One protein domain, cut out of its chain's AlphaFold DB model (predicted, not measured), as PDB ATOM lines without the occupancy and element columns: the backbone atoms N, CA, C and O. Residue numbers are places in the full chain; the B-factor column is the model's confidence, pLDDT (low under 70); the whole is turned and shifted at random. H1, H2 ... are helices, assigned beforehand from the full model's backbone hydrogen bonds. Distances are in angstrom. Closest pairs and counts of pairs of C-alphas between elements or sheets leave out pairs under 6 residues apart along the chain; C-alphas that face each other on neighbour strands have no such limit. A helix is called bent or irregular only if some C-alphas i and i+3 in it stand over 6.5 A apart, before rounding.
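This is residues 13 to 115 and 208 to 288 of the 291 residues of the protein "Sulfate permease" of Klebsiella pneumoniae (UniProt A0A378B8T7). H1, H8 and H3 lie side by side in a row with H8 between the other two, and H7 crosses H3 and H8 on one side of it. H5 runs beyond H7, and residues 106 to 115 stick out. The printed part has 184 residues with nine named helices, H1 to H9 in order, and no named strand: all helix. It is compact, with a radius of gyration of the C-alphas of 16.3 A, and spans 47 by 47 by 29 A.

H1, residues 13 to 29, touches H8, residues 252 to 269, at a shallow tilt of 34 degrees, only just short of steep, opposite ways; the closest C-alphas, Leu 29 and Ala 258, are 5.0 A apart. H2, residues 41 to 54, touches H5, residues 88 to 110, with residues 41 to 42 alone; the closest C-alphas, Gly 42 and Ile 98, are 6.3 A apart. H3, residues 57 to 76, touches H8 at a shallow tilt of 23 degrees, opposite ways; the closest C-alphas, Gly 68 and Gly 260, are 4.0 A apart. H3 touches H7, residues 223 to 243, with residues 63 to 71 alone, at a steep tilt of 54 degrees; the closest C-alphas, Ala 67 and Ala 226, are 4.2 A apart. H4, residues 79 to 85, touches H8, H6, residues 212 to 221, touches H3 and H9, residues 278 to 286, touches H7; their closest C-alphas are Gly 80 and Asn 253, 4.7 A, Val 59 and Ala 215, 5.1 A, and Ser 236 and Ile 278, 6.3 A. Each O i to N i+4 pair is within hydrogen-bond range in H3, H7, H8 and H9, against 10 of 13 in H1, 8 of 10 in H2, 0 of 3 in H4, 17 of 19 in H5 and 1 of 6 in H6; of O i to N i+3 pairs, H4 has 4 of 4 and H6 3 of 7.

H1 begins at C-alpha 13 (152.863, 220.826, 110.981), and H9 ends at C-alpha 286 (143.059, 195.790, 102.126). From first to last C-alpha H5 measures 32.5 A, H7 30.6 A and H3 28.6 A. H5 and H6 are only just irregular: C-alphas 105 and 108 are 6.52 A apart, 217 and 220 6.9 A.

Residues 116 to 207 are not printed, and C-alphas 115 and 208 are 31.1 A apart across this cut. The link from H1 to H2 is long, with 11 residues. The mean pLDDT of the printed part is 75.7; 57 residues are under 70, among them residues 208 to 241.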
ATOM      1  N   PHE A  13     151.591 221.359 110.514       77.31
ATOM      2  CA  PHE A  13     152.863 220.826 110.981       77.31
ATOM      3  C   PHE A  13     152.718 219.882 112.185       77.31
ATOM      4  O   PHE A  13     153.291 218.794 112.169       77.31
ATOM      5  N   VAL A  14     151.889 220.227 113.175       78.88
ATOM      6  CA  VAL A  14     151.620 219.370 114.343       78.88
ATOM      7  C   VAL A  14     151.090 218.004 113.893       78.88
ATOM      8  O   VAL A  14     151.488 216.969 114.427       78.88
ATOM      9  N   GLY A  15     150.238 217.967 112.863       82.56
ATOM     10  CA  GLY A  15     149.728 216.722 112.284       82.56
ATOM     11  C   GLY A  15     150.800 215.887 111.590       82.56
ATOM     12  O   GLY A  15     150.831 214.670 111.776       82.56
ATOM     13  N   LEU A  16     151.705 216.527 110.847       85.06
ATOM     14  CA  LEU A  16     152.848 215.848 110.231       85.06
ATOM     15  C   LEU A  16     153.778 215.257 111.291       85.06
ATOM     16  O   LEU A  16     154.076 214.066 111.233       85.06
ATOM     17  N   LEU A  17     154.152 216.045 112.301       85.94
ATOM     18  CA  LEU A  17     154.984 215.598 113.418       85.94
ATOM     19  C   LEU A  17     154.359 214.396 114.143       85.94
ATOM     20  O   LEU A  17     155.019 213.383 114.359       85.94
ATOM     21  N   THR A  18     153.057 214.465 114.433       88.00
ATOM     22  CA  THR A  18     152.302 213.351 115.039       88.00
ATOM     23  C   THR A  18     152.322 212.104 114.157       88.00
ATOM     24  O   THR A  18     152.423 210.985 114.652       88.00
ATOM     25  N   GLY A  19     152.211 212.286 112.838       89.00
ATOM     26  CA  GLY A  19     152.291 211.202 111.865       89.00
ATOM     27  C   GLY A  19     153.671 210.549 111.823       89.00
ATOM     28  O   GLY A  19     153.742 209.328 111.741       89.00
ATOM     29  N   ILE A  20     154.745 211.333 111.936       90.44
ATOM     30  CA  ILE A  20     156.125 210.831 111.993       90.44
ATOM     31  C   ILE A  20     156.340 210.019 113.277       90.44
ATOM     32  O   ILE A  20     156.795 208.880 113.206       90.44
ATOM     33  N   ILE A  21     155.951 210.556 114.438       90.81
ATOM     34  CA  ILE A  21     156.083 209.850 115.723       90.81
ATOM     35  C   ILE A  21     155.236 208.565 115.710       90.81
ATOM     36  O   ILE A  21     155.734 207.489 116.034       90.81
ATOM     37  N   GLY A  22     153.974 208.646 115.279       90.56
ATOM     38  CA  GLY A  22     153.085 207.486 115.191       90.56
ATOM     39  C   GLY A  22     153.563 206.436 114.185       90.56
ATOM     40  O   GLY A  22     153.474 205.243 114.458       90.56
ATOM     41  N   GLY A  23     154.096 206.873 113.046       89.94
ATOM     42  CA  GLY A  23     154.518 206.012 111.946       89.94
ATOM     43  C   GLY A  23     155.907 205.393 112.101       89.94
ATOM     44  O   GLY A  23     156.142 204.354 111.490       89.94
ATOM     45  N   LEU A  24     156.804 205.990 112.895       91.19
ATOM     46  CA  LEU A  24     158.154 205.465 113.150       91.19
ATOM     47  C   LEU A  24     158.300 204.875 114.554       91.19
ATOM     48  O   LEU A  24     158.825 203.778 114.713       91.19
ATOM     49  N   VAL A  25     157.851 205.590 115.587       93.44
ATOM     50  CA  VAL A  25     158.078 205.174 116.979       93.44
ATOM     51  C   VAL A  25     157.018 204.177 117.428       93.44
ATOM     52  O   VAL A  25     157.337 203.124 117.968       93.44
ATOM     53  N   VAL A  26     155.738 204.473 117.196       91.69
ATOM     54  CA  VAL A  26     154.672 203.587 117.691       91.69
ATOM     55  C   VAL A  26     154.610 202.289 116.893       91.69
ATOM     56  O   VAL A  26     154.406 201.234 117.480       91.69
ATOM     57  N   THR A  27     154.833 202.329 115.582       88.81
ATOM     58  CA  THR A  27     154.882 201.128 114.727       88.81
ATOM     59  C   THR A  27     156.027 200.182 115.083       88.81
ATOM     60  O   THR A  27     155.825 198.973 115.052       88.81
ATOM     61  N   THR A  28     157.206 200.694 115.456       90.94
ATOM     62  CA  THR A  28     158.355 199.857 115.851       90.94
ATOM     63  C   THR A  28     158.159 199.194 117.211       90.94
ATOM     64  O   THR A  28     158.658 198.094 117.438       90.94
ATOM     65  N   LEU A  29     157.408 199.834 118.109       92.06
ATOM     66  CA  LEU A  29     157.082 199.299 119.433       92.06
ATOM     67  C   LEU A  29     155.797 198.451 119.445       92.06
ATOM     68  O   LEU A  29     155.594 197.644 120.356       92.06
ATOM     69  N   SER A  30     154.910 198.649 118.469       89.62
ATOM     70  CA  SER A  30     153.611 197.982 118.401       89.62
ATOM     71  C   SER A  30     153.770 196.496 118.051       89.62
ATOM     72  O   SER A  30     154.434 196.147 117.077       89.62
ATOM     73  N   PRO A  31     153.116 195.582 118.792       86.81
ATOM     74  CA  PRO A  31     153.040 194.171 118.418       86.81
ATOM     75  C   PRO A  31     152.078 193.892 117.247       86.81
ATOM     76  O   PRO A  31     151.990 192.746 116.809       86.81
ATOM     77  N   SER A  32     151.292 194.876 116.792       83.31
ATOM     78  CA  SER A  32     150.244 194.680 115.787       83.31
ATOM     79  C   SER A  32     150.770 194.950 114.381       83.31
ATOM     80  O   SER A  32     151.082 196.082 114.026       83.31
ATOM     81  N   ARG A  33     150.779 193.916 113.535       80.50
ATOM     82  CA  ARG A  33     151.346 193.983 112.171       80.50
ATOM     83  C   ARG A  33     150.572 194.900 111.225       80.50
ATOM     84  O   ARG A  33     151.095 195.349 110.211       80.50
ATOM     85  N   PHE A  34     149.305 195.153 111.541       83.00
ATOM     86  CA  PHE A  34     148.396 195.901 110.674       83.00
ATOM     87  C   PHE A  34     148.069 197.299 111.192       83.00
ATOM     88  O   PHE A  34     147.505 198.095 110.438       83.00
ATOM     89  N   ALA A  35     148.391 197.596 112.456       83.06
ATOM     90  CA  ALA A  35     148.046 198.867 113.072       83.06
ATOM     91  C   ALA A  35     148.924 199.990 112.518       83.06
ATOM     92  O   ALA A  35     150.148 199.937 112.576       83.06
ATOM     93  N   VAL A  36     148.276 201.034 112.010       87.56
ATOM     94  CA  VAL A  36     148.939 202.273 111.608       87.56
ATOM     95  C   VAL A  36     148.530 203.362 112.586       87.56
ATOM     96  O   VAL A  36     147.368 203.779 112.619       87.56
ATOM     97  N   SER A  37     149.492 203.827 113.374       88.50
ATOM     98  CA  SER A  37     149.273 204.849 114.395       88.50
ATOM     99  C   SER A  37     149.550 206.248 113.856       88.50
ATOM    100  O   SER A  37     150.382 206.449 112.972       88.50
ATOM    101  N   GLY A  38     148.831 207.239 114.368       87.94
ATOM    102  CA  GLY A  38     149.039 208.635 113.998       87.94
ATOM    103  C   GLY A  38     147.888 209.533 114.445       87.94
ATOM    104  O   GLY A  38     147.071 209.118 115.269       87.94
ATOM    105  N   PRO A  39     147.796 210.758 113.897       83.88
ATOM    106  CA  PRO A  39     146.715 211.671 114.241       83.88
ATOM    107  C   PRO A  39     145.391 211.165 113.654       83.88
ATOM    108  O   PRO A  39     145.299 210.915 112.444       83.88
ATOM    109  N   ALA A  40     144.361 211.040 114.495       76.81
ATOM    110  CA  ALA A  40     143.006 210.733 114.046       76.81
ATOM    111  C   ALA A  40     142.219 212.016 113.755       76.81
ATOM    112  O   ALA A  40     142.261 212.976 114.518       76.81
ATOM    113  N   ALA A  41     141.454 212.019 112.662       68.56
ATOM    114  CA  ALA A  41     140.644 213.175 112.278       68.56
ATOM    115  C   ALA A  41     139.599 213.542 113.351       68.56
ATOM    116  O   ALA A  41     139.396 214.722 113.619       68.56
ATOM    117  N   GLY A  42     138.995 212.542 114.007       64.06
ATOM    118  CA  GLY A  42     138.043 212.756 115.107       64.06
ATOM    119  C   GLY A  42     138.683 213.323 116.381       64.06
ATOM    120  O   GLY A  42     138.033 214.060 117.120       64.06
ATOM    121  N   LEU A  43     139.976 213.062 116.603       69.44
ATOM    122  CA  LEU A  43     140.703 213.598 117.753       69.44
ATOM    123  C   LEU A  43     140.909 215.109 117.648       69.44
ATOM    124  O   LEU A  43     140.909 215.775 118.673       69.44
ATOM    125  N   VAL A  44     141.028 215.682 116.444       72.00
ATOM    126  CA  VAL A  44     141.287 217.125 116.275       72.00
ATOM    127  C   VAL A  44     140.210 217.969 116.954       72.00
ATOM    128  O   VAL A  44     140.527 218.917 117.666       72.00
ATOM    129  N   THR A  45     138.936 217.607 116.798       67.75
ATOM    130  CA  THR A  45     137.832 218.351 117.421       67.75
ATOM    131  C   THR A  45     137.805 218.207 118.935       67.75
ATOM    132  O   THR A  45     137.515 219.175 119.634       67.75
ATOM    133  N   ILE A  46     138.168 217.029 119.448       69.50
ATOM    134  CA  ILE A  46     138.291 216.784 120.890       69.50
ATOM    135  C   ILE A  46     139.461 217.591 121.458       69.50
ATOM    136  O   ILE A  46     139.332 218.200 122.514       69.50
ATOM    137  N   VAL A  47     140.585 217.642 120.743       73.12
ATOM    138  CA  VAL A  47     141.772 218.404 121.132       73.12
ATOM    139  C   VAL A  47     141.480 219.900 121.151       73.12
ATOM    140  O   VAL A  47     141.843 220.560 122.117       73.12
ATOM    141  N   VAL A  48     140.792 220.438 120.141       71.75
ATOM    142  CA  VAL A  48     140.396 221.857 120.124       71.75
ATOM    143  C   VAL A  48     139.497 222.177 121.322       71.75
ATOM    144  O   VAL A  48     139.811 223.091 122.080       71.75
ATOM    145  N   ALA A  49     138.465 221.366 121.577       68.44
ATOM    146  CA  ALA A  49     137.599 221.538 122.748       68.44
ATOM    147  C   ALA A  49     138.364 221.386 124.084       68.44
ATOM    148  O   ALA A  49     138.112 222.106 125.055       68.44
ATOM    149  N   ALA A  50     139.338 220.474 124.150       67.62
ATOM    150  CA  ALA A  50     140.203 220.293 125.313       67.62
ATOM    151  C   ALA A  50     141.126 221.502 125.537       67.62
ATOM    152  O   ALA A  50     141.292 221.942 126.669       67.62
ATOM    153  N   ILE A  51     141.701 222.079 124.481       71.06
ATOM    154  CA  ILE A  51     142.531 223.287 124.579       71.06
ATOM    155  C   ILE A  51     141.690 224.482 125.039       71.06
ATOM    156  O   ILE A  51     142.146 225.243 125.893       71.06
ATOM    157  N   GLU A  52     140.470 224.627 124.519       70.81
ATOM    158  CA  GLU A  52     139.535 225.684 124.920       70.81
ATOM    159  C   GLU A  52     139.129 225.559 126.391       70.81
ATOM    160  O   GLU A  52     139.218 226.533 127.137       70.81
ATOM    161  N   SER A  53     138.760 224.354 126.832       65.38
ATOM    162  CA  SER A  53     138.385 224.090 128.230       65.38
ATOM    163  C   SER A  53     139.557 224.223 129.209       65.38
ATOM    164  O   SER A  53     139.386 224.760 130.300       65.38
ATOM    165  N   LEU A  54     140.763 223.789 128.823       65.06
ATOM    166  CA  LEU A  54     141.980 223.942 129.632       65.06
ATOM    167  C   LEU A  54     142.562 225.368 129.560       65.06
ATOM    168  O   LEU A  54     143.428 225.732 130.360       65.06
ATOM    169  N   GLY A  55     142.106 226.174 128.598       65.12
ATOM    170  CA  GLY A  55     142.502 227.563 128.379       65.12
ATOM    171  C   GLY A  55     143.931 227.758 127.858       65.12
ATOM    172  O   GLY A  55     144.396 228.895 127.765       65.12
ATOM    173  N   SER A  56     144.667 226.682 127.557       69.56
ATOM    174  CA  SER A  56     146.045 226.762 127.065       69.56
ATOM    175  C   SER A  56     146.516 225.469 126.402       69.56
ATOM    176  O   SER A  56     146.440 224.387 126.988       69.56
ATOM    177  N   PHE A  57     147.132 225.608 125.226       72.88
ATOM    178  CA  PHE A  57     147.800 224.514 124.523       72.88
ATOM    179  C   PHE A  57     148.899 223.834 125.357       72.88
ATOM    180  O   PHE A  57     148.996 222.614 125.362       72.88
ATOM    181  N   SER A  58     149.686 224.578 126.144       70.69
ATOM    182  CA  SER A  58     150.726 223.962 126.987       70.69
ATOM    183  C   SER A  58     150.153 223.097 128.115       70.69
ATOM    184  O   SER A  58     150.776 222.111 128.501       70.69
ATOM    185  N   VAL A  59     148.977 223.447 128.649       69.31
ATOM    186  CA  VAL A  59     148.289 222.627 129.661       69.31
ATOM    187  C   VAL A  59     147.757 221.348 129.020       69.31
ATOM    188  O   VAL A  59     147.885 220.273 129.602       69.31
ATOM    189  N   PHE A  60     147.239 221.449 127.795       76.00
ATOM    190  CA  PHE A  60     146.849 220.292 126.996       76.00
ATOM    191  C   PHE A  60     148.032 219.347 126.719       76.00
ATOM    192  O   PHE A  60     147.909 218.147 126.944       76.00
ATOM    193  N   LEU A  61     149.192 219.868 126.308       77.00
ATOM    194  CA  LEU A  61     150.386 219.046 126.083       77.00
ATOM    195  C   LEU A  61     150.827 218.310 127.350       77.00
ATOM    196  O   LEU A  61     151.176 217.136 127.287       77.00
ATOM    197  N   MET A  62     150.743 218.958 128.514       74.31
ATOM    198  CA  MET A  62     151.045 218.291 129.779       74.31
ATOM    199  C   MET A  62     150.009 217.209 130.123       74.31
ATOM    200  O   MET A  62     150.380 216.127 130.574       74.31
ATOM    201  N   ALA A  63     148.724 217.448 129.845       75.75
ATOM    202  CA  ALA A  63     147.696 216.412 129.947       75.75
ATOM    203  C   ALA A  63     148.002 215.216 129.030       75.75
ATOM    204  O   ALA A  63     147.805 214.072 129.429       75.75
ATOM    205  N   LEU A  64     148.527 215.473 127.830       80.75
ATOM    206  CA  LEU A  64     148.917 214.440 126.876       80.75
ATOM    207  C   LEU A  64     150.142 213.642 127.349       80.75
ATOM    208  O   LEU A  64     150.136 212.416 127.255       80.75
ATOM    209  N   VAL A  65     151.146 214.303 127.935       83.19
ATOM    210  CA  VAL A  65     152.274 213.621 128.596       83.19
ATOM    211  C   VAL A  65     151.760 212.706 129.710       83.19
ATOM    212  O   VAL A  65     152.118 211.532 129.748       83.19
ATOM    213  N   LEU A  66     150.873 213.204 130.578       81.88
ATOM    214  CA  LEU A  66     150.270 212.402 131.647       81.88
ATOM    215  C   LEU A  66     149.437 211.235 131.108       81.88
ATOM    216  O   LEU A  66     149.484 210.149 131.678       81.88
ATOM    217  N   ALA A  67     148.722 211.430 129.998       82.56
ATOM    218  CA  ALA A  67     148.027 210.354 129.301       82.56
ATOM    219  C   ALA A  67     149.002 209.264 128.845       82.56
ATOM    220  O   ALA A  67     148.753 208.086 129.085       82.56
ATOM    221  N   GLY A  68     150.136 209.654 128.255       87.56
ATOM    222  CA  GLY A  68     151.197 208.730 127.862       87.56
ATOM    223  C   GLY A  68     151.765 207.953 129.051       87.56
ATOM    224  O   GLY A  68     151.864 206.728 128.996       87.56
ATOM    225  N   VAL A  69     152.052 208.633 130.168       88.25
ATOM    226  CA  VAL A  69     152.504 207.990 131.417       88.25
ATOM    227  C   VAL A  69     151.457 207.012 131.953       88.25
ATOM    228  O   VAL A  69     151.796 205.893 132.334       88.25
ATOM    229  N   LEU A  70     150.181 207.395 131.958       84.75
ATOM    230  CA  LEU A  70     149.093 206.537 132.424       84.75
ATOM    231  C   LEU A  70     148.932 205.296 131.533       84.75
ATOM    232  O   LEU A  70     148.762 204.193 132.044       84.75
ATOM    233  N   GLN A  71     149.047 205.452 130.213       87.94
ATOM    234  CA  GLN A  71     149.037 204.339 129.259       87.94
ATOM    235  C   GLN A  71     150.226 203.399 129.482       87.94
ATOM    236  O   GLN A  71     150.045 202.182 129.517       87.94
ATOM    237  N   LEU A  72     151.427 203.939 129.712       90.75
ATOM    238  CA  LEU A  72     152.600 203.143 130.079       90.75
ATOM    239  C   LEU A  72     152.347 202.343 131.362       90.75
ATOM    240  O   LEU A  72     152.552 201.128 131.373       90.75
ATOM    241  N   LEU A  73     151.835 202.996 132.410       89.44
ATOM    242  CA  LEU A  73     151.483 202.356 133.680       89.44
ATOM    243  C   LEU A  73     150.452 201.243 133.479       89.44
ATOM    244  O   LEU A  73     150.676 200.114 133.906       89.44
ATOM    245  N   PHE A  74     149.354 201.515 132.776       86.94
ATOM    246  CA  PHE A  74     148.343 200.508 132.470       86.94
ATOM    247  C   PHE A  74     148.903 199.354 131.633       86.94
ATOM    248  O   PHE A  74     148.501 198.203 131.822       86.94
ATOM    249  N   GLY A  75     149.839 199.630 130.722       88.94
ATOM    250  CA  GLY A  75     150.500 198.617 129.906       88.94
ATOM    251  C   GLY A  75     151.368 197.687 130.752       88.94
ATOM    252  O   GLY A  75     151.249 196.464 130.649       88.94
ATOM    253  N   ILE A  76     152.169 198.263 131.652       91.25
ATOM    254  CA  ILE A  76     153.049 197.538 132.580       91.25
ATOM    255  C   ILE A  76     152.231 196.730 133.598       91.25
ATOM    256  O   ILE A  76     152.493 195.545 133.799       91.25
ATOM    257  N   LEU A  77     151.177 197.326 134.165       91.56
ATOM    258  CA  LEU A  77     150.255 196.683 135.112       91.56
ATOM    259  C   LEU A  77     149.321 195.651 134.456       91.56
ATOM    260  O   LEU A  77     148.462 195.067 135.119       91.56
ATOM    261  N   ARG A  78     149.471 195.409 133.149       87.31
ATOM    262  CA  ARG A  78     148.660 194.470 132.365       87.31
ATOM    263  C   ARG A  78     147.158 194.783 132.398       87.31
ATOM    264  O   ARG A  78     146.327 193.883 132.256       87.31
ATOM    265  N   ALA A  79     146.802 196.056 132.553       82.62
ATOM    266  CA  ALA A  79     145.424 196.541 132.537       82.62
ATOM    267  C   ALA A  79     144.827 196.579 131.116       82.62
ATOM    268  O   ALA A  79     143.619 196.716 130.954       82.62
ATOM    269  N   GLY A  80     145.631 196.360 130.070       75.25
ATOM    270  CA  GLY A  80     145.146 196.295 128.688       75.25
ATOM    271  C   GLY A  80     144.147 195.166 128.445       75.25
ATOM    272  O   GLY A  80     143.374 195.240 127.499       75.25
ATOM    273  N   ARG A  81     144.095 194.149 129.315       76.19
ATOM    274  CA  ARG A  81     143.068 193.095 129.268       76.19
ATOM    275  C   ARG A  81     141.644 193.614 129.468       76.19
ATOM    276  O   ARG A  81     140.718 192.997 128.966       76.19
ATOM    277  N   PHE A  82     141.449 194.738 130.159       76.00
ATOM    278  CA  PHE A  82     140.102 195.259 130.413       76.00
ATOM    279  C   PHE A  82     139.401 195.733 129.134       76.00
ATOM    280  O   PHE A  82     138.180 195.844 129.118       76.00
ATOM    281  N   ILE A  83     140.135 195.934 128.035       69.88
ATOM    282  CA  ILE A  83     139.528 196.317 126.760       69.88
ATOM    283  C   ILE A  83     138.648 195.225 126.152       69.88
ATOM    284  O   ILE A  83     137.660 195.540 125.492       69.88
ATOM    285  N   SER A  84     138.949 193.947 126.415       70.69
ATOM    286  CA  SER A  84     138.137 192.840 125.899       70.69
ATOM    287  C   SER A  84     136.755 192.773 126.553       70.69
ATOM    288  O   SER A  84     135.907 192.017 126.095       70.69
ATOM    289  N   LEU A  85     136.516 193.561 127.610       79.19
ATOM    290  CA  LEU A  85     135.206 193.692 128.248       79.19
ATOM    291  C   LEU A  85     134.264 194.620 127.472       79.19
ATOM    292  O   LEU A  85     133.067 194.622 127.745       79.19
ATOM    293  N   VAL A  86     134.768 195.411 126.516       76.94
ATOM    294  CA  VAL A  86     133.923 196.351 125.776       76.94
ATOM    295  C   VAL A  86     133.091 195.610 124.719       76.94
ATOM    296  O   VAL A  86     133.653 195.013 123.790       76.94
ATOM    297  N   PRO A  87     131.746 195.687 124.781       80.88
ATOM    298  CA  PRO A  87     130.884 195.031 123.807       80.88
ATOM    299  C   PRO A  87     131.129 195.530 122.379       80.88
ATOM    300  O   PRO A  87     131.368 196.714 122.129       80.88
ATOM    301  N   ALA A  88     130.984 194.638 121.396       78.75
ATOM    302  CA  ALA A  88     131.122 195.002 119.984       78.75
ATOM    303  C   ALA A  88     130.115 196.079 119.536       78.75
ATOM    304  O   ALA A  88     130.424 196.862 118.639       78.75
ATOM    305  N   SER A  89     128.934 196.131 120.163       85.75
ATOM    306  CA  SER A  89     127.910 197.153 119.916       85.75
ATOM    307  C   SER A  89     128.402 198.562 120.259       85.75
ATOM    308  O   SER A  89     128.187 199.476 119.467       85.75
ATOM    309  N   VAL A  90     129.131 198.728 121.369       82.56
ATOM    310  CA  VAL A  90     129.701 200.020 121.793       82.56
ATOM    311  C   VAL A  90     130.728 200.515 120.776       82.56
ATOM    312  O   VAL A  90     130.672 201.666 120.351       82.56
ATOM    313  N   ILE A  91     131.616 199.631 120.311       74.38
ATOM    314  CA  ILE A  91     132.631 199.971 119.300       74.38
ATOM    315  C   ILE A  91     131.964 200.389 117.983       74.38
ATOM    316  O   ILE A  91     132.314 201.423 117.417       74.38
ATOM    317  N   LYS A  92     130.974 199.623 117.504       79.44
ATOM    318  CA  LYS A  92     130.228 199.959 116.280       79.44
ATOM    319  C   LYS A  92     129.503 201.301 116.407       79.44
ATOM    320  O   LYS A  92     129.568 202.102 115.478       79.44
ATOM    321  N   GLY A  93     128.867 201.563 117.550       84.06
ATOM    322  CA  GLY A  93     128.204 202.837 117.836       84.06
ATOM    323  C   GLY A  93     129.177 204.016 117.831       84.06
ATOM    324  O   GLY A  93     128.912 205.025 117.181       84.06
ATOM    325  N   MET A  94     130.343 203.865 118.469       79.00
ATOM    326  CA  MET A  94     131.392 204.887 118.471       79.00
ATOM    327  C   MET A  94     131.906 205.184 117.055       79.00
ATOM    328  O   MET A  94     131.996 206.345 116.667       79.00
ATOM    329  N   LEU A  95     132.199 204.153 116.253       76.12
ATOM    330  CA  LEU A  95     132.667 204.336 114.874       76.12
ATOM    331  C   LEU A  95     131.607 204.979 113.978       76.12
ATOM    332  O   LEU A  95     131.945 205.842 113.167       76.12
ATOM    333  N   ALA A  96     130.335 204.607 114.147       83.31
ATOM    334  CA  ALA A  96     129.224 205.247 113.451       83.31
ATOM    335  C   ALA A  96     129.101 206.728 113.839       83.31
ATOM    336  O   ALA A  96     128.995 207.579 112.960       83.31
ATOM    337  N   ALA A  97     129.193 207.050 115.134       79.19
ATOM    338  CA  ALA A  97     129.138 208.423 115.625       79.19
ATOM    339  C   ALA A  97     130.305 209.276 115.100       79.19
ATOM    340  O   ALA A  97     130.071 210.369 114.590       79.19
ATOM    341  N   ILE A  98     131.544 208.766 115.148       74.81
ATOM    342  CA  ILE A  98     132.722 209.452 114.589       74.81
ATOM    343  C   ILE A  98     132.563 209.634 113.074       74.81
ATOM    344  O   ILE A  98     132.840 210.712 112.555       74.81
ATOM    345  N   GLY A  99     132.082 208.615 112.356       78.75
ATOM    346  CA  GLY A  99     131.835 208.695 110.915       78.75
ATOM    347  C   GLY A  99     130.807 209.769 110.550       78.75
ATOM    348  O   GLY A  99     131.074 210.606 109.687       78.75
ATOM    349  N   ILE A 100     129.666 209.793 111.246       82.38
ATOM    350  CA  ILE A 100     128.630 210.821 111.074       82.38
ATOM    351  C   ILE A 100     129.200 212.202 111.401       82.38
ATOM    352  O   ILE A 100     129.053 213.119 110.596       82.38
ATOM    353  N   LEU A 101     129.901 212.349 112.529       76.31
ATOM    354  CA  LEU A 101     130.523 213.609 112.935       76.31
ATOM    355  C   LEU A 101     131.472 214.141 111.853       76.31
ATOM    356  O   LEU A 101     131.374 215.308 111.478       76.31
ATOM    357  N   LEU A 102     132.340 213.284 111.306       75.75
ATOM    358  CA  LEU A 102     133.250 213.658 110.226       75.75
ATOM    359  C   LEU A 102     132.484 214.094 108.973       75.75
ATOM    360  O   LEU A 102     132.773 215.165 108.445       75.75
ATOM    361  N   ILE A 103     131.480 213.331 108.520       79.06
ATOM    362  CA  ILE A 103     130.652 213.707 107.358       79.06
ATOM    363  C   ILE A 103     130.018 215.085 107.576       79.06
ATOM    364  O   ILE A 103     130.112 215.958 106.713       79.06
ATOM    365  N   MET A 104     129.425 215.307 108.750       75.19
ATOM    366  CA  MET A 104     128.769 216.570 109.075       75.19
ATOM    367  C   MET A 104     129.747 217.748 109.127       75.19
ATOM    368  O   MET A 104     129.388 218.849 108.717       75.19
ATOM    369  N   GLN A 105     130.983 217.529 109.579       72.06
ATOM    370  CA  GLN A 105     132.027 218.557 109.594       72.06
ATOM    371  C   GLN A 105     132.612 218.843 108.203       72.06
ATOM    372  O   GLN A 105     133.037 219.969 107.950       72.06
ATOM    373  N   GLN A 106     132.622 217.867 107.288       74.25
ATOM    374  CA  GLN A 106     133.155 218.063 105.934       74.25
ATOM    375  C   GLN A 106     132.170 218.768 104.984       74.25
ATOM    376  O   GLN A 106     132.617 219.454 104.067       74.25
ATOM    377  N   ILE A 107     130.849 218.662 105.190       71.50
ATOM    378  CA  ILE A 107     129.843 219.288 104.305       71.50
ATOM    379  C   ILE A 107     130.021 220.822 104.184       71.50
ATOM    380  O   ILE A 107     130.089 221.314 103.054       71.50
ATOM    381  N   PRO A 108     130.150 221.605 105.277       69.06
ATOM    382  CA  PRO A 108     130.341 223.056 105.183       69.06
ATOM    383  C   PRO A 108     131.647 223.453 104.485       69.06
ATOM    384  O   PRO A 108     131.680 224.434 103.735       69.06
ATOM    385  N   VAL A 109     132.709 222.669 104.707       69.62
ATOM    386  CA  VAL A 109     134.025 222.861 104.086       69.62
ATOM    387  C   VAL A 109     133.947 222.592 102.582       69.62
ATOM    388  O   VAL A 109     134.430 223.397 101.789       69.62
ATOM    389  N   ALA A 110     133.263 221.519 102.175       65.38
ATOM    390  CA  ALA A 110     133.051 221.174 100.770       65.38
ATOM    391  C   ALA A 110     132.241 222.241 100.009       65.38
ATOM    392  O   ALA A 110     132.477 222.470  98.824       65.38
ATOM    393  N   LEU A 111     131.321 222.934 100.689       63.94
ATOM    394  CA  LEU A 111     130.550 224.047 100.121       63.94
ATOM    395  C   LEU A 111     131.292 225.398 100.158       63.94
ATOM    396  O   LEU A 111     130.744 226.414  99.732       63.94
ATOM    397  N   GLY A 112     132.538 225.428 100.643       58.91
ATOM    398  CA  GLY A 112     133.383 226.623 100.638       58.91
ATOM    399  C   GLY A 112     132.983 227.683 101.666       58.91
ATOM    400  O   GLY A 112     133.320 228.858 101.499       58.91
ATOM    401  N   THR A 113     132.257 227.300 102.719       59.25
ATOM    402  CA  THR A 113     131.951 228.204 103.837       59.25
ATOM    403  C   THR A 113     133.083 228.165 104.863       59.25
ATOM    404  O   THR A 113     133.507 227.095 105.283       59.25
ATOM    405  N   ALA A 114     133.606 229.338 105.232       51.75
ATOM    406  CA  ALA A 114     134.757 229.474 106.131       51.75
ATOM    407  C   ALA A 114     134.383 229.502 107.627       51.75
ATOM    408  O   ALA A 114     135.275 229.537 108.473       51.75
ATOM    409  N   GLU A 115     133.086 229.525 107.958       51.56
ATOM    410  CA  GLU A 115     132.617 229.699 109.335       51.56
ATOM    411  C   GLU A 115     132.436 228.374 110.076       51.56
ATOM    412  O   GLU A 115     131.854 227.416 109.567       51.56
ATOM    413  N   LEU A 208     158.667 223.651 123.477       51.94
ATOM    414  CA  LEU A 208     158.800 222.740 124.616       51.94
ATOM    415  C   LEU A 208     158.803 223.429 125.998       51.94
ATOM    416  O   LEU A 208     158.801 222.757 127.026       51.94
ATOM    417  N   ARG A 209     158.860 224.768 126.077       44.28
ATOM    418  CA  ARG A 209     159.506 225.416 127.238       44.28
ATOM    419  C   ARG A 209     158.696 226.448 128.035       44.28
ATOM    420  O   ARG A 209     159.181 226.894 129.072       44.28
ATOM    421  N   ARG A 210     157.477 226.841 127.645       47.22
ATOM    422  CA  ARG A 210     156.809 228.016 128.270       47.22
ATOM    423  C   ARG A 210     155.661 227.762 129.263       47.22
ATOM    424  O   ARG A 210     155.181 228.728 129.843       47.22
ATOM    425  N   GLY A 211     155.259 226.517 129.550       46.31
ATOM    426  CA  GLY A 211     154.051 226.260 130.365       46.31
ATOM    427  C   GLY A 211     154.187 225.445 131.658       46.31
ATOM    428  O   GLY A 211     153.241 225.422 132.445       46.31
ATOM    429  N   ALA A 212     155.319 224.782 131.916       46.84
ATOM    430  CA  ALA A 212     155.389 223.715 132.929       46.84
ATOM    431  C   ALA A 212     155.049 224.169 134.367       46.84
ATOM    432  O   ALA A 212     154.365 223.456 135.096       46.84
ATOM    433  N   ARG A 213     155.449 225.385 134.767       42.59
ATOM    434  CA  ARG A 213     155.268 225.871 136.151       42.59
ATOM    435  C   ARG A 213     153.838 226.326 136.488       42.59
ATOM    436  O   ARG A 213     153.455 226.293 137.651       42.59
ATOM    437  N   GLY A 214     153.032 226.708 135.493       43.88
ATOM    438  CA  GLY A 214     151.628 227.114 135.683       43.88
ATOM    439  C   GLY A 214     150.601 226.024 135.353       43.88
ATOM    440  O   GLY A 214     149.432 226.151 135.722       43.88
ATOM    441  N   ALA A 215     151.028 224.967 134.653       49.81
ATOM    442  CA  ALA A 215     150.166 223.877 134.211       49.81
ATOM    443  C   ALA A 215     149.834 222.898 135.343       49.81
ATOM    444  O   ALA A 215     148.674 222.526 135.477       49.81
ATOM    445  N   ILE A 216     150.799 222.563 136.210       49.91
ATOM    446  CA  ILE A 216     150.644 221.556 137.282       49.91
ATOM    447  C   ILE A 216     149.499 221.915 138.252       49.91
ATOM    448  O   ILE A 216     148.704 221.052 138.607       49.91
ATOM    449  N   ARG A 217     149.317 223.202 138.593       46.94
ATOM    450  CA  ARG A 217     148.217 223.665 139.468       46.94
ATOM    451  C   ARG A 217     146.822 223.595 138.834       46.94
ATOM    452  O   ARG A 217     145.842 223.469 139.557       46.94
ATOM    453  N   ARG A 218     146.718 223.676 137.502       50.62
ATOM    454  CA  ARG A 218     145.463 223.454 136.749       50.62
ATOM    455  C   ARG A 218     145.291 221.996 136.308       50.62
ATOM    456  O   ARG A 218     144.228 221.620 135.827       50.62
ATOM    457  N   CYS A 219     146.316 221.172 136.524       51.91
ATOM    458  CA  CYS A 219     146.406 219.796 136.055       51.91
ATOM    459  C   CYS A 219     145.513 218.813 136.820       51.91
ATOM    460  O   CYS A 219     145.311 217.697 136.352       51.91
ATOM    461  N   GLY A 220     144.896 219.233 137.932       52.84
ATOM    462  CA  GLY A 220     143.872 218.434 138.620       52.84
ATOM    463  C   GLY A 220     142.702 218.025 137.709       52.84
ATOM    464  O   GLY A 220     142.083 216.994 137.940       52.84
ATOM    465  N   TRP A 221     142.457 218.773 136.624       50.16
ATOM    466  CA  TRP A 221     141.436 218.481 135.606       50.16
ATOM    467  C   TRP A 221     141.981 217.776 134.348       50.16
ATOM    468  O   TRP A 221     141.213 217.402 133.461       50.16
ATOM    469  N   CYS A 222     143.295 217.546 134.250       53.00
ATOM    470  CA  CYS A 222     143.921 216.909 133.085       53.00
ATOM    471  C   CYS A 222     143.692 215.391 133.009       53.00
ATOM    472  O   CYS A 222     143.997 214.788 131.981       53.00
ATOM    473  N   GLY A 223     143.118 214.779 134.050       57.22
ATOM    474  CA  GLY A 223     142.758 213.362 134.041       57.22
ATOM    475  C   GLY A 223     141.713 213.018 132.976       57.22
ATOM    476  O   GLY A 223     141.850 212.003 132.305       57.22
ATOM    477  N   ASN A 224     140.710 213.878 132.755       61.56
ATOM    478  CA  ASN A 224     139.595 213.556 131.859       61.56
ATOM    479  C   ASN A 224     140.032 213.419 130.379       61.56
ATOM    480  O   ASN A 224     139.758 212.377 129.786       61.56
ATOM    481  N   PRO A 225     140.790 214.367 129.781       61.00
ATOM    482  CA  PRO A 225     141.305 214.203 128.415       61.00
ATOM    483  C   PRO A 225     142.286 213.031 128.275       61.00
ATOM    484  O   PRO A 225     142.267 212.324 127.269       61.00
ATOM    485  N   ALA A 226     143.121 212.802 129.293       60.31
ATOM    486  CA  ALA A 226     144.085 211.706 129.312       60.31
ATOM    487  C   ALA A 226     143.407 210.326 129.325       60.31
ATOM    488  O   ALA A 226     143.828 209.400 128.624       60.31
ATOM    489  N   LEU A 227     142.324 210.203 130.090       65.12
ATOM    490  CA  LEU A 227     141.521 208.992 130.190       65.12
ATOM    491  C   LEU A 227     140.758 208.740 128.883       65.12
ATOM    492  O   LEU A 227     140.794 207.623 128.370       65.12
ATOM    493  N   VAL A 228     140.175 209.783 128.278       66.88
ATOM    494  CA  VAL A 228     139.505 209.694 126.967       66.88
ATOM    495  C   VAL A 228     140.473 209.235 125.869       66.88
ATOM    496  O   VAL A 228     140.167 208.276 125.162       66.88
ATOM    497  N   ALA A 229     141.662 209.839 125.762       63.06
ATOM    498  CA  ALA A 229     142.666 209.444 124.765       63.06
ATOM    499  C   ALA A 229     143.132 207.984 124.944       63.06
ATOM    500  O   ALA A 229     143.347 207.254 123.971       63.06
ATOM    501  N   SER A 230     143.246 207.533 126.197       65.62
ATOM    502  CA  SER A 230     143.590 206.146 126.533       65.62
ATOM    503  C   SER A 230     142.478 205.163 126.164       65.62
ATOM    504  O   SER A 230     142.761 204.112 125.592       65.62
ATOM    505  N   LEU A 231     141.215 205.519 126.419       64.19
ATOM    506  CA  LEU A 231     140.064 204.712 126.012       64.19
ATOM    507  C   LEU A 231     139.955 204.604 124.486       64.19
ATOM    508  O   LEU A 231     139.761 203.506 123.976       64.19
ATOM    509  N   GLU A 232     140.135 205.698 123.745       69.88
ATOM    510  CA  GLU A 232     140.058 205.682 122.276       69.88
ATOM    511  C   GLU A 232     141.145 204.799 121.647       69.88
ATOM    512  O   GLU A 232     140.872 204.027 120.721       69.88
ATOM    513  N   THR A 233     142.361 204.860 122.192       66.25
ATOM    514  CA  THR A 233     143.487 204.006 121.789       66.25
ATOM    515  C   THR A 233     143.145 202.526 121.951       66.25
ATOM    516  O   THR A 233     143.318 201.724 121.029       66.25
ATOM    517  N   LEU A 234     142.613 202.166 123.119       63.50
ATOM    518  CA  LEU A 234     142.230 200.798 123.431       63.50
ATOM    519  C   LEU A 234     141.062 200.319 122.545       63.50
ATOM    520  O   LEU A 234     141.123 199.230 121.970       63.50
ATOM    521  N   LEU A 235     140.023 201.138 122.362       66.31
ATOM    522  CA  LEU A 235     138.859 200.791 121.535       66.31
ATOM    523  C   LEU A 235     139.237 200.601 120.061       66.31
ATOM    524  O   LEU A 235     138.703 199.714 119.390       66.31
ATOM    525  N   SER A 236     140.184 201.398 119.566       66.44
ATOM    526  CA  SER A 236     140.655 201.309 118.183       66.44
ATOM    527  C   SER A 236     141.395 200.001 117.898       66.44
ATOM    528  O   SER A 236     141.250 199.415 116.822       66.44
ATOM    529  N   GLN A 237     142.126 199.489 118.885       65.38
ATOM    530  CA  GLN A 237     142.795 198.190 118.815       65.38
ATOM    531  C   GLN A 237     141.808 197.023 118.775       65.38
ATOM    532  O   GLN A 237     141.957 196.103 117.969       65.38
ATOM    533  N   GLU A 238     140.765 197.074 119.602       68.88
ATOM    534  CA  GLU A 238     139.737 196.034 119.629       68.88
ATOM    535  C   GLU A 238     138.910 196.012 118.334       68.88
ATOM    536  O   GLU A 238     138.566 194.945 117.817       68.88
ATOM    537  N   ALA A 239     138.652 197.183 117.743       64.25
ATOM    538  CA  ALA A 239     138.056 197.278 116.414       64.25
ATOM    539  C   ALA A 239     138.947 196.636 115.333       64.25
ATOM    540  O   ALA A 239     138.448 195.890 114.487       64.25
ATOM    541  N   LEU A 240     140.263 196.876 115.371       66.75
ATOM    542  CA  LEU A 240     141.204 196.325 114.394       66.75
ATOM    543  C   LEU A 240     141.294 194.794 114.460       66.75
ATOM    544  O   LEU A 240     141.300 194.139 113.416       66.75
ATOM    545  N   LYS A 241     141.293 194.213 115.666       67.81
ATOM    546  CA  LYS A 241     141.250 192.750 115.855       67.81
ATOM    547  C   LYS A 241     140.029 192.109 115.196       67.81
ATOM    548  O   LYS A 241     140.138 191.016 114.645       67.81
ATOM    549  N   LYS A 242     138.884 192.798 115.226       72.06
ATOM    550  CA  LYS A 242     137.635 192.341 114.594       72.06
ATOM    551  C   LYS A 242     137.653 192.486 113.072       72.06
ATOM    552  O   LYS A 242     136.997 191.701 112.399       72.06
ATOM    553  N   LEU A 243     138.396 193.458 112.532       69.56
ATOM    554  CA  LEU A 243     138.569 193.628 111.084       69.56
ATOM    555  C   LEU A 243     139.468 192.546 110.474       69.56
ATOM    556  O   LEU A 243     139.152 192.025 109.407       69.56
ATOM    557  N   ARG A 244     140.587 192.213 111.127       72.12
ATOM    558  CA  ARG A 244     141.481 191.136 110.684       72.12
ATOM    559  C   ARG A 244     142.073 190.394 111.886       72.12
ATOM    560  O   ARG A 244     142.931 190.959 112.573       72.12
ATOM    561  N   PRO A 245     141.677 189.128 112.113       74.69
ATOM    562  CA  PRO A 245     142.292 188.291 113.132       74.69
ATOM    563  C   PRO A 245     143.793 188.118 112.869       74.69
ATOM    564  O   PRO A 245     144.217 187.914 111.730       74.69
ATOM    565  N   GLN A 246     144.592 188.197 113.930       76.31
ATOM    566  CA  GLN A 246     146.039 187.973 113.917       76.31
ATOM    567  C   GLN A 246     146.349 186.730 114.753       76.31
ATOM    568  O   GLN A 246     145.789 186.584 115.839       76.31
ATOM    569  N   ASN A 247     147.244 185.867 114.261       76.38
ATOM    570  CA  ASN A 247     147.707 184.671 114.965       76.38
ATOM    571  C   ASN A 247     149.243 184.688 115.073       76.38
ATOM    572  O   ASN A 247     149.904 184.574 114.039       76.38
ATOM    573  N   PRO A 248     149.816 184.805 116.287       78.38
ATOM    574  CA  PRO A 248     149.133 185.019 117.571       78.38
ATOM    575  C   PRO A 248     148.479 186.416 117.670       78.38
ATOM    576  O   PRO A 248     148.903 187.344 116.975       78.38
ATOM    577  N   PRO A 249     147.456 186.599 118.527       80.00
ATOM    578  CA  PRO A 249     146.811 187.895 118.694       80.00
ATOM    579  C   PRO A 249     147.780 188.914 119.316       80.00
ATOM    580  O   PRO A 249     148.493 188.579 120.268       80.00
ATOM    581  N   PRO A 250     147.792 190.178 118.848       82.88
ATOM    582  CA  PRO A 250     148.658 191.202 119.409       82.88
ATOM    583  C   PRO A 250     148.277 191.460 120.865       82.88
ATOM    584  O   PRO A 250     147.097 191.601 121.220       82.88
ATOM    585  N   SER A 251     149.292 191.521 121.727       87.88
ATOM    586  CA  SER A 251     149.090 191.729 123.156       87.88
ATOM    587  C   SER A 251     148.576 193.155 123.420       87.88
ATOM    588  O   SER A 251     149.311 194.104 123.128       87.88
ATOM    589  N   PRO A 252     147.391 193.338 124.041       84.75
ATOM    590  CA  PRO A 252     146.864 194.669 124.372       84.75
ATOM    591  C   PRO A 252     147.807 195.496 125.250       84.75
ATOM    592  O   PRO A 252     147.872 196.711 125.136       84.75
ATOM    593  N   ASN A 253     148.566 194.824 126.119       88.81
ATOM    594  CA  ASN A 253     149.470 195.474 127.062       88.81
ATOM    595  C   ASN A 253     150.666 196.131 126.361       88.81
ATOM    596  O   ASN A 253     150.925 197.304 126.599       88.81
ATOM    597  N   ARG A 254     151.368 195.409 125.469       89.38
ATOM    598  CA  ARG A 254     152.499 195.991 124.715       89.38
ATOM    599  C   ARG A 254     152.037 197.079 123.759       89.38
ATOM    600  O   ARG A 254     152.739 198.058 123.568       89.38
ATOM    601  N   GLU A 255     150.845 196.926 123.203       88.00
ATOM    602  CA  GLU A 255     150.253 197.968 122.381       88.00
ATOM    603  C   GLU A 255     149.968 199.238 123.187       88.00
ATOM    604  O   GLU A 255     150.321 200.331 122.761       88.00
ATOM    605  N   MET A 256     149.395 199.104 124.384       87.88
ATOM    606  CA  MET A 256     149.164 200.253 125.254       87.88
ATOM    607  C   MET A 256     150.481 200.910 125.698       87.88
ATOM    608  O   MET A 256     150.540 202.132 125.782       87.88
ATOM    609  N   VAL A 257     151.557 200.132 125.884       92.06
ATOM    610  CA  VAL A 257     152.912 200.679 126.076       92.06
ATOM    611  C   VAL A 257     153.373 201.462 124.842       92.06
ATOM    612  O   VAL A 257     153.796 202.603 124.990       92.06
ATOM    613  N   ALA A 258     153.262 200.900 123.634       92.44
ATOM    614  CA  ALA A 258     153.684 201.559 122.393       92.44
ATOM    615  C   ALA A 258     152.964 202.901 122.175       92.44
ATOM    616  O   ALA A 258     153.592 203.916 121.869       92.44
ATOM    617  N   GLN A 259     151.651 202.922 122.399       90.56
ATOM    618  CA  GLN A 259     150.829 204.128 122.299       90.56
ATOM    619  C   GLN A 259     151.150 205.122 123.423       90.56
ATOM    620  O   GLN A 259     151.220 206.322 123.169       90.56
ATOM    621  N   GLY A 260     151.438 204.626 124.631       91.25
ATOM    622  CA  GLY A 260     151.894 205.433 125.761       91.25
ATOM    623  C   GLY A 260     153.216 206.145 125.490       91.25
ATOM    624  O   GLY A 260     153.313 207.348 125.729       91.25
ATOM    625  N   VAL A 261     154.204 205.450 124.910       94.00
ATOM    626  CA  VAL A 261     155.460 206.067 124.445       94.00
ATOM    627  C   VAL A 261     155.174 207.129 123.384       94.00
ATOM    628  O   VAL A 261     155.685 208.242 123.479       94.00
ATOM    629  N   GLY A 262     154.325 206.813 122.401       91.88
ATOM    630  CA  GLY A 262     153.929 207.759 121.360       91.88
ATOM    631  C   GLY A 262     153.302 209.030 121.930       91.88
ATOM    632  O   GLY A 262     153.745 210.127 121.611       91.88
ATOM    633  N   ASN A 263     152.312 208.894 122.812       89.12
ATOM    634  CA  ASN A 263     151.611 210.021 123.424       89.12
ATOM    635  C   ASN A 263     152.498 210.830 124.375       89.12
ATOM    636  O   ASN A 263     152.408 212.057 124.386       89.12
ATOM    637  N   LEU A 264     153.403 210.176 125.109       89.81
ATOM    638  CA  LEU A 264     154.424 210.851 125.907       89.81
ATOM    639  C   LEU A 264     155.304 211.742 125.015       89.81
ATOM    640  O   LEU A 264     155.437 212.937 125.276       89.81
ATOM    641  N   LEU A 265     155.860 211.174 123.940       90.50
ATOM    642  CA  LEU A 265     156.707 211.900 122.992       90.50
ATOM    643  C   LEU A 265     155.937 213.001 122.266       90.50
ATOM    644  O   LEU A 265     156.466 214.095 122.107       90.50
ATOM    645  N   SER A 266     154.688 212.752 121.875       86.62
ATOM    646  CA  SER A 266     153.824 213.768 121.282       86.62
ATOM    647  C   SER A 266     153.594 214.941 122.225       86.62
ATOM    648  O   SER A 266     153.737 216.087 121.813       86.62
ATOM    649  N   GLY A 267     153.271 214.678 123.493       81.19
ATOM    650  CA  GLY A 267     153.072 215.731 124.486       81.19
ATOM    651  C   GLY A 267     154.343 216.545 124.732       81.19
ATOM    652  O   GLY A 267     154.279 217.770 124.806       81.19
ATOM    653  N   VAL A 268     155.501 215.880 124.786       82.19
ATOM    654  CA  VAL A 268     156.808 216.540 124.905       82.19
ATOM    655  C   VAL A 268     157.073 217.403 123.670       82.19
ATOM    656  O   VAL A 268     157.258 218.607 123.790       82.19
ATOM    657  N   LEU A 269     157.002 216.835 122.471       81.50
ATOM    658  CA  LEU A 269     157.353 217.509 121.220       81.50
ATOM    659  C   LEU A 269     156.272 218.478 120.708       81.50
ATOM    660  O   LEU A 269     156.415 219.027 119.625       81.50
ATOM    661  N   GLY A 270     155.182 218.712 121.438       78.12
ATOM    662  CA  GLY A 270     154.135 219.632 120.984       78.12
ATOM    663  C   GLY A 270     153.286 219.102 119.824       78.12
ATOM    664  O   GLY A 270     152.713 219.888 119.073       78.12
ATOM    665  N   ALA A 271     153.213 217.780 119.667       82.81
ATOM    666  CA  ALA A 271     152.399 217.093 118.674       82.81
ATOM    667  C   ALA A 271     150.956 216.838 119.178       82.81
ATOM    668  O   ALA A 271     150.604 217.112 120.326       82.81
ATOM    669  N   MET A 272     150.098 216.300 118.309       82.62
ATOM    670  CA  MET A 272     148.752 215.839 118.662       82.62
ATOM    671  C   MET A 272     148.791 214.449 119.319       82.62
ATOM    672  O   MET A 272     149.781 213.722 119.190       82.62
ATOM    673  N   PRO A 273     147.699 214.042 119.992       83.44
ATOM    674  CA  PRO A 273     147.559 212.681 120.481       83.44
ATOM    675  C   PRO A 273     147.647 211.668 119.339       83.44
ATOM    676  O   PRO A 273     147.098 211.869 118.250       83.44
ATOM    677  N   ILE A 274     148.346 210.575 119.614       86.69
ATOM    678  CA  ILE A 274     148.510 209.422 118.743       86.69
ATOM    679  C   ILE A 274     147.529 208.341 119.180       86.69
ATOM    680  O   ILE A 274     147.379 208.045 120.366       86.69
ATOM    681  N   THR A 275     146.880 207.738 118.191       86.81
ATOM    682  CA  THR A 275     146.053 206.544 118.354       86.81
ATOM    683  C   THR A 275     146.229 205.625 117.146       86.81
ATOM    684  O   THR A 275     146.714 206.050 116.088       86.81
ATOM    685  N   ALA A 276     145.808 204.367 117.275       84.12
ATOM    686  CA  ALA A 276     145.708 203.439 116.156       84.12
ATOM    687  C   ALA A 276     144.569 203.875 115.218       84.12
ATOM    688  O   ALA A 276     143.390 203.809 115.559       84.12
ATOM    689  N   VAL A 277     144.900 204.323 114.006       82.44
ATOM    690  CA  VAL A 277     143.902 204.854 113.074       82.44
ATOM    691  C   VAL A 277     143.276 203.705 112.292       82.44
ATOM    692  O   VAL A 277     143.901 203.146 111.386       82.44
ATOM    693  N   ILE A 278     142.015 203.385 112.595       75.81
ATOM    694  CA  ILE A 278     141.290 202.273 111.955       75.81
ATOM    695  C   ILE A 278     141.243 202.428 110.436       75.81
ATOM    696  O   ILE A 278     141.528 201.466 109.741       75.81
ATOM    697  N   VAL A 279     140.963 203.626 109.909       75.12
ATOM    698  CA  VAL A 279     140.859 203.853 108.453       75.12
ATOM    699  C   VAL A 279     142.183 203.575 107.729       75.12
ATOM    700  O   VAL A 279     142.198 203.006 106.643       75.12
ATOM    701  N   ARG A 280     143.324 203.945 108.325       82.19
ATOM    702  CA  ARG A 280     144.646 203.669 107.732       82.19
ATOM    703  C   ARG A 280     145.014 202.200 107.880       82.19
ATOM    704  O   ARG A 280     145.514 201.595 106.940       82.19
ATOM    705  N   SER A 281     144.704 201.627 109.038       80.81
ATOM    706  CA  SER A 281     144.930 200.212 109.323       80.81
ATOM    707  C   SER A 281     144.075 199.314 108.418       80.81
ATOM    708  O   SER A 281     144.557 198.295 107.937       80.81
ATOM    709  N   SER A 282     142.838 199.709 108.092       75.50
ATOM    710  CA  SER A 282     141.972 198.975 107.164       75.50
ATOM    711  C   SER A 282     142.476 199.050 105.726       75.50
ATOM    712  O   SER A 282     142.412 198.047 105.025       75.50
ATOM    713  N   VAL A 283     143.020 200.198 105.300       78.38
ATOM    714  CA  VAL A 283     143.668 200.333 103.983       78.38
ATOM    715  C   VAL A 283     144.944 199.490 103.908       78.38
ATOM    716  O   VAL A 283     145.192 198.824 102.907       78.38
ATOM    717  N   ASN A 284     145.734 199.464 104.984       82.12
ATOM    718  CA  ASN A 284     146.913 198.604 105.088       82.12
ATOM    719  C   ASN A 284     146.528 197.117 104.950       82.12
ATOM    720  O   ASN A 284     147.125 196.373 104.175       82.12
ATOM    721  N   VAL A 285     145.456 196.706 105.631       79.62
ATOM    722  CA  VAL A 285     144.882 195.361 105.500       79.62
ATOM    723  C   VAL A 285     144.385 195.080 104.077       79.62
ATOM    724  O   VAL A 285     144.705 194.024 103.533       79.62
ATOM    725  N   SER A 286     143.628 195.995 103.465       74.81
ATOM    726  CA  SER A 286     143.059 195.790 102.126       74.81
ATOM    727  C   SER A 286     144.119 195.736 101.027       74.81
ATOM    728  O   SER A 286     143.911 195.068 100.021       74.81
ATOM    729  N   ASN A 287     145.263 196.394 101.232       76.62
ATOM    730  CA  ASN A 287     146.402 196.372 100.311       76.62
ATOM    731  C   ASN A 287     147.301 195.136 100.484       76.62
ATOM    732  O   ASN A 287     148.398 195.092  99.935       76.62
ATOM    733  N   GLY A 288     146.848 194.123 101.229       69.19
ATOM    734  CA  GLY A 288     147.531 192.835 101.304       69.19
ATOM    735  C   GLY A 288     148.739 192.821 102.233       69.19
ATOM    736  O   GLY A 288     149.648 192.030 101.993       69.19
TER     737      GLY A 288